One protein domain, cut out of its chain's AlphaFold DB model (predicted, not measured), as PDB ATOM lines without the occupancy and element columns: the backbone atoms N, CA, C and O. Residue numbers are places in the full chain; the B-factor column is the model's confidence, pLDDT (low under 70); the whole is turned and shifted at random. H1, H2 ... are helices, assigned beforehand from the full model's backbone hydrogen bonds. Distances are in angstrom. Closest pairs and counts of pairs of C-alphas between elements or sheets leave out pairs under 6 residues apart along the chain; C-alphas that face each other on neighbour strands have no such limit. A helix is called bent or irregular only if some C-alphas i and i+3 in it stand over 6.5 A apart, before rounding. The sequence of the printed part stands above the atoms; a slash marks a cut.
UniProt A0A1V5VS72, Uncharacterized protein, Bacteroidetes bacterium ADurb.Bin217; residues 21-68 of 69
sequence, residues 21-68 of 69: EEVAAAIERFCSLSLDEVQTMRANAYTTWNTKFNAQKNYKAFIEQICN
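This is residues 21 to 68 of the 69 residues of an uncharacterized protein of Bacteroidetes bacterium ADurb.Bin217 (UniProt A0A1V5VS72). Three helices are joined end to end in an open, angled line with no core: H1 is a short arm set at a corner to the long middle helix H2, like the short stroke of an L, and H3 carries on from the far end of H2 in a turned direction. H2 and H3 together make the longest axis, while residues 21 to 29 of H1 and residues 59 to 68, of which 59 to 67 belong to H3, stick out at the two ends. The printed part has 48 residues with three named helices in the order H1, H2, H3 and no named strand, and its class is all helix. It is extended, with a radius of gyration of the C-alphas of 16.9 A and spans of 49 by 24 by 12 A.

H1 takes residues 21 to 31, from C-alpha 21 at (-0.562, 36.023, 51.095) to C-alpha 31, 15.1 A in length. H2 takes residues 35 to 53, beginning with C-alpha 35 at (5.053, 43.205, 28.540), and is 26.2 A from first to last C-alpha. H2 is neither bent nor irregular, but only just: C-alphas 50 and 53 are 6.0 A apart. H3 takes residues 55 to 67, is 17.5 A from first to last C-alpha and ends with C-alpha 67 at (-27.711, 17.423, 12.596).

H1 and H2 are close but not clearly touching, with 1 pair of C-alphas within 8 A. Their closest C-alphas are those of Phe 30 and Val 38, 7.7 A apart. Their lines are about perpendicular at 72 degrees, only just beyond a steep tilt. H2 and H3 touch only at the corner by their link, H2 with residues 50 to 52 alone and H3 with residues 57 to 58 alone. Their closest C-alphas are those of Lys 52 and Asn 58, 7.2 A apart. They run the same way at a steep tilt of 38 degrees, only just beyond shallow. H1 and H3 are apart. In H1 and H2 every O i to N i+4 pair is within hydrogen-bond range; in H3 it is 8 of 9.

The two C-alphas farthest apart are those of Glu 21 and Asn 68, the first and last printed residues, at 51.4 A. The printed part has no cut. The links H1 to H2, of 3 residues, and H2 to H3, of 1 residue, are both tight. The mean pLDDT of the printed part is 95.9, and no printed residue is under 70.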
ATOM      1  N   GLU A  21      -1.937  36.127  51.588       98.69
ATOM      2  CA  GLU A  21      -0.562  36.023  51.095       98.69
ATOM      3  C   GLU A  21      -0.514  35.371  49.712       98.69
ATOM      4  O   GLU A  21       0.206  35.850  48.844       98.69
ATOM      5  N   GLU A  22      -1.312  34.326  49.476       98.44
ATOM      6  CA  GLU A  22      -1.399  33.676  48.164       98.44
ATOM      7  C   GLU A  22      -1.949  34.638  47.099       98.44
ATOM      8  O   GLU A  22      -1.403  34.742  46.000       98.44
ATOM      9  N   VAL A  23      -2.997  35.393  47.443       98.50
ATOM     10  CA  VAL A  23      -3.562  36.413  46.547       98.50
ATOM     11  C   VAL A  23      -2.538  37.513  46.256       98.50
ATOM     12  O   VAL A  23      -2.364  37.886  45.096       98.50
ATOM     13  N   ALA A  24      -1.841  38.012  47.282       98.69
ATOM     14  CA  ALA A  24      -0.802  39.028  47.115       98.69
ATOM     15  C   ALA A  24       0.326  38.529  46.198       98.69
ATOM     16  O   ALA A  24       0.665  39.202  45.226       98.69
ATOM     17  N   ALA A  25       0.822  37.312  46.435       98.44
ATOM     18  CA  ALA A  25       1.869  36.701  45.624       98.44
ATOM     19  C   ALA A  25       1.447  36.531  44.156       98.44
ATOM     20  O   ALA A  25       2.247  36.766  43.255       98.44
ATOM     21  N   ALA A  26       0.191  36.169  43.888       98.19
ATOM     22  CA  ALA A  26      -0.312  36.053  42.521       98.19
ATOM     23  C   ALA A  26      -0.385  37.408  41.796       98.19
ATOM     24  O   ALA A  26      -0.054  37.500  40.612       98.19
ATOM     25  N   ILE A  27      -0.780  38.469  42.505       98.44
ATOM     26  CA  ILE A  27      -0.789  39.835  41.964       98.44
ATOM     27  C   ILE A  27       0.642  40.284  41.657       98.44
ATOM     28  O   ILE A  27       0.920  40.714  40.540       98.44
ATOM     29  N   GLU A  28       1.562  40.133  42.611       98.56
ATOM     30  CA  GLU A  28       2.979  40.470  42.436       98.56
ATOM     31  C   GLU A  28       3.610  39.672  41.288       98.56
ATOM     32  O   GLU A  28       4.318  40.230  40.444       98.56
ATOM     33  N   ARG A  29       3.288  38.378  41.187       97.62
ATOM     34  CA  ARG A  29       3.717  37.517  40.083       97.62
ATOM     35  C   ARG A  29       3.257  38.071  38.742       97.62
ATOM     36  O   ARG A  29       4.077  38.186  37.839       97.62
ATOM     37  N   PHE A  30       1.989  38.451  38.602       97.88
ATOM     38  CA  PHE A  30       1.500  39.042  37.357       97.88
ATOM     39  C   PHE A  30       2.166  40.394  37.059       97.88
ATOM     40  O   PHE A  30       2.557  40.649  35.923       97.88
ATOM     41  N   CYS A  31       2.345  41.247  38.072       97.94
ATOM     42  CA  CYS A  31       3.005  42.547  37.930       97.94
ATOM     43  C   CYS A  31       4.496  42.454  37.575       97.94
ATOM     44  O   CYS A  31       5.040  43.409  37.028       97.94
ATOM     45  N   SER A  32       5.152  41.332  37.880       98.00
ATOM     46  CA  SER A  32       6.561  41.088  37.535       98.00
ATOM     47  C   SER A  32       6.773  40.523  36.128       98.00
ATOM     48  O   SER A  32       7.917  40.430  35.687       98.00
ATOM     49  N   LEU A  33       5.702  40.160  35.414       98.06
ATOM     50  CA  LEU A  33       5.796  39.723  34.024       98.06
ATOM     51  C   LEU A  33       6.267  40.862  33.117       98.06
ATOM     52  O   LEU A  33       5.878  42.023  33.267       98.06
ATOM     53  N   SER A  34       7.055  40.503  32.111       98.50
ATOM     54  CA  SER A  34       7.357  41.391  30.996       98.50
ATOM     55  C   SER A  34       6.091  41.734  30.202       98.50
ATOM     56  O   SER A  34       5.080  41.026  30.236       98.50
ATOM     57  N   LEU A  35       6.153  42.820  29.428       98.19
ATOM     58  CA  LEU A  35       5.053  43.205  28.540       98.19
ATOM     59  C   LEU A  35       4.673  42.072  27.575       98.19
ATOM     60  O   LEU A  35       3.484  41.826  27.379       98.19
ATOM     61  N   ASP A  36       5.654  41.355  27.028       98.56
ATOM     62  CA  ASP A  36       5.422  40.261  26.080       98.56
ATOM     63  C   ASP A  36       4.720  39.069  26.740       98.56
ATOM     64  O   ASP A  36       3.781  38.506  26.172       98.56
ATOM     65  N   GLU A  37       5.106  38.714  27.967       98.25
ATOM     66  CA  GLU A  37       4.432  37.669  28.743       98.25
ATOM     67  C   GLU A  37       2.987  38.062  29.076       98.25
ATOM     68  O   GLU A  37       2.071  37.252  28.914       98.25
ATOM     69  N   VAL A  38       2.751  39.322  29.463       98.25
ATOM     70  CA  VAL A  38       1.395  39.839  29.713       98.25
ATOM     71  C   VAL A  38       0.541  39.769  28.447       98.25
ATOM     72  O   VAL A  38      -0.611  39.330  28.503       98.25
ATOM     73  N   GLN A  39       1.076  40.185  27.296       98.50
ATOM     74  CA  GLN A  39       0.344  40.122  26.029       98.50
ATOM     75  C   GLN A  39       0.056  38.681  25.613       98.50
ATOM     76  O   GLN A  39      -1.062  38.368  25.200       98.50
ATOM     77  N   THR A  40       1.027  37.787  25.797       98.50
ATOM     78  CA  THR A  40       0.871  36.357  25.522       98.50
ATOM     79  C   THR A  40      -0.234  35.751  26.383       98.50
ATOM     80  O   THR A  40      -1.147  35.109  25.859       98.50
ATOM     81  N   MET A  41      -0.228  36.013  27.693       98.31
ATOM     82  CA  MET A  41      -1.255  35.510  28.606       98.31
ATOM     83  C   MET A  41      -2.653  36.028  28.235       98.31
ATOM     84  O   MET A  41      -3.616  35.259  28.220       98.31
ATOM     85  N   ARG A  42      -2.773  37.310  27.859       98.06
ATOM     86  CA  ARG A  42      -4.036  37.908  27.385       98.06
ATOM     87  C   ARG A  42      -4.537  37.261  26.096       98.06
ATOM     88  O   ARG A  42      -5.718  36.923  26.002       98.06
ATOM     89  N   ALA A  43      -3.654  37.062  25.119       98.56
ATOM     90  CA  ALA A  43      -3.995  36.408  23.860       98.56
ATOM     91  C   ALA A  43      -4.459  34.960  24.087       98.56
ATOM     92  O   ALA A  43      -5.448  34.521  23.492       98.56
ATOM     93  N   ASN A  44      -3.807  34.236  24.999       97.88
ATOM     94  CA  ASN A  44      -4.192  32.879  25.383       97.88
ATOM     95  C   ASN A  44      -5.547  32.837  26.103       97.88
ATOM     96  O   ASN A  44      -6.365  31.959  25.814       97.88
ATOM     97  N   ALA A  45      -5.819  33.788  27.001       97.50
ATOM     98  CA  ALA A  45      -7.114  33.925  27.672       97.50
ATOM     99  C   ALA A  45      -8.242  34.159  26.664       97.50
ATOM    100  O   ALA A  45      -9.232  33.421  26.652       97.50
ATOM    101  N   TYR A  46      -8.051  35.111  25.746       97.50
ATOM    102  CA  TYR A  46      -9.006  35.364  24.672       97.50
ATOM    103  C   TYR A  46      -9.201  34.136  23.779       97.50
ATOM    104  O   TYR A  46     -10.334  33.754  23.495       97.50
ATOM    105  N   THR A  47      -8.116  33.481  23.366       96.56
ATOM    106  CA  THR A  47      -8.176  32.281  22.519       96.56
ATOM    107  C   THR A  47      -8.942  31.157  23.205       96.56
ATOM    108  O   THR A  47      -9.783  30.515  22.574       96.56
ATOM    109  N   THR A  48      -8.711  30.951  24.504       95.62
ATOM    110  CA  THR A  48      -9.424  29.948  25.302       95.62
ATOM    111  C   THR A  48     -10.921  30.234  25.311       95.62
ATOM    112  O   THR A  48     -11.710  29.361  24.957       95.62
ATOM    113  N   TRP A  49     -11.323  31.467  25.632       95.50
ATOM    114  CA  TRP A  49     -12.729  31.868  25.575       95.50
ATOM    115  C   TRP A  49     -13.315  31.682  24.169       95.50
ATOM    116  O   TRP A  49     -14.338  31.024  23.998       95.50
ATOM    117  N   ASN A  50     -12.629  32.193  23.150       95.81
ATOM    118  CA  ASN A  50     -13.097  32.222  21.771       95.81
ATOM    119  C   ASN A  50     -13.283  30.827  21.154       95.81
ATOM    120  O   ASN A  50     -14.085  30.675  20.236       95.81
ATOM    121  N   THR A  51     -12.527  29.831  21.616       92.19
ATOM    122  CA  THR A  51     -12.567  28.460  21.081       92.19
ATOM    123  C   THR A  51     -13.400  27.516  21.939       92.19
ATOM    124  O   THR A  51     -14.091  26.656  21.403       92.19
ATOM    125  N   LYS A  52     -13.380  27.670  23.267       91.19
ATOM    126  CA  LYS A  52     -14.053  26.737  24.185       91.19
ATOM    127  C   LYS A  52     -15.397  27.234  24.709       91.19
ATOM    128  O   LYS A  52     -16.236  26.408  25.057       91.19
ATOM    129  N   PHE A  53     -15.630  28.545  24.734       91.94
ATOM    130  CA  PHE A  53     -16.779  29.131  25.436       91.94
ATOM    131  C   PHE A  53     -17.540  30.199  24.636       91.94
ATOM    132  O   PHE A  53     -18.520  30.758  25.128       91.94
ATOM    133  N   ASN A  54     -17.138  30.489  23.398       95.44
ATOM    134  CA  ASN A  54     -17.848  31.436  22.547       95.44
ATOM    135  C   ASN A  54     -19.151  30.809  22.041       95.44
ATOM    136  O   ASN A  54     -19.141  30.022  21.099       95.44
ATOM    137  N   ALA A  55     -20.279  31.194  22.639       93.44
ATOM    138  CA  ALA A  55     -21.589  30.639  22.309       93.44
ATOM    139  C   ALA A  55     -21.959  30.788  20.824       93.44
ATOM    140  O   ALA A  55     -22.540  29.869  20.260       93.44
ATOM    141  N   GLN A  56     -21.581  31.888  20.160       92.75
ATOM    142  CA  GLN A  56     -21.890  32.080  18.736       92.75
ATOM    143  C   GLN A  56     -21.198  31.037  17.851       92.75
ATOM    144  O   GLN A  56     -21.779  30.573  16.873       92.75
ATOM    145  N   LYS A  57     -19.967  30.653  18.202       91.81
ATOM    146  CA  LYS A  57     -19.214  29.613  17.490       91.81
ATOM    147  C   LYS A  57     -19.644  28.219  17.922       91.81
ATOM    148  O   LYS A  57     -19.936  27.368  17.087       91.81
ATOM    149  N   ASN A  58     -19.707  28.005  19.228       91.81
ATOM    150  CA  ASN A  58     -19.797  26.675  19.805       91.81
ATOM    151  C   ASN A  58     -21.214  26.115  19.707       91.81
ATOM    152  O   ASN A  58     -21.365  24.929  19.446       91.81
ATOM    153  N   TYR A  59     -22.245  26.959  19.828       91.81
ATOM    154  CA  TYR A  59     -23.623  26.531  19.585       91.81
ATOM    155  C   TYR A  59     -23.813  26.087  18.136       91.81
ATOM    156  O   TYR A  59     -24.336  25.006  17.889       91.81
ATOM    157  N   LYS A  60     -23.345  26.897  17.178       91.31
ATOM    158  CA  LYS A  60     -23.453  26.575  15.755       91.31
ATOM    159  C   LYS A  60     -22.757  25.249  15.434       91.31
ATOM    160  O   LYS A  60     -23.404  24.357  14.897       91.31
ATOM    161  N   ALA A  61     -21.494  25.102  15.840       90.31
ATOM    162  CA  ALA A  61     -20.732  23.873  15.625       90.31
ATOM    163  C   ALA A  61     -21.407  22.648  16.268       90.31
ATOM    164  O   ALA A  61     -21.430  21.571  15.682       90.31
ATOM    165  N   PHE A  62     -21.992  22.810  17.458       92.94
ATOM    166  CA  PHE A  62     -22.710  21.737  18.142       92.94
ATOM    167  C   PHE A  62     -23.986  21.310  17.402       92.94
ATOM    168  O   PHE A  62     -24.245  20.115  17.265       92.94
ATOM    169  N   ILE A  63     -24.771  22.263  16.890       95.00
ATOM    170  CA  ILE A  63     -25.965  21.954  16.090       95.00
ATOM    171  C   ILE A  63     -25.580  21.275  14.772       95.00
ATOM    172  O   ILE A  63     -26.203  20.280  14.414       95.00
ATOM    173  N   GLU A  64     -24.541  21.754  14.083       94.19
ATOM    174  CA  GLU A  64     -24.021  21.117  12.862       94.19
ATOM    175  C   GLU A  64     -23.620  19.655  13.125       94.19
ATOM    176  O   GLU A  64     -24.023  18.762  12.381       94.19
ATOM    177  N   GLN A  65     -22.938  19.388  14.246       93.69
ATOM    178  CA  GLN A  65     -22.567  18.033  14.668       93.69
ATOM    179  C   GLN A  65     -23.772  17.130  14.961       93.69
ATOM    180  O   GLN A  65     -23.772  15.972  14.555       93.69
ATOM    181  N   ILE A  66     -24.796  17.626  15.665       95.56
ATOM    182  CA  ILE A  66     -26.000  16.829  15.968       95.56
ATOM    183  C   ILE A  66     -26.808  16.544  14.701       95.56
ATOM    184  O   ILE A  66     -27.367  15.458  14.550       95.56
ATOM    185  N   CYS A  67     -26.899  17.521  13.801       95.06
ATOM    186  CA  CYS A  67     -27.711  17.423  12.596       95.06
ATOM    187  C   CYS A  67     -26.990  16.753  11.413       95.06
ATOM    188  O   CYS A  67     -27.631  16.565  10.381       95.06
ATOM    189  N   ASN A  68     -25.712  16.365  11.555       84.62
ATOM    190  CA  ASN A  68     -24.851  15.854  10.474       84.62
ATOM    191  C   ASN A  68     -24.834  16.773   9.235       84.62
ATOM    192  O   ASN A  68     -24.927  16.291   8.102       84.62
TER     193      ASN A  68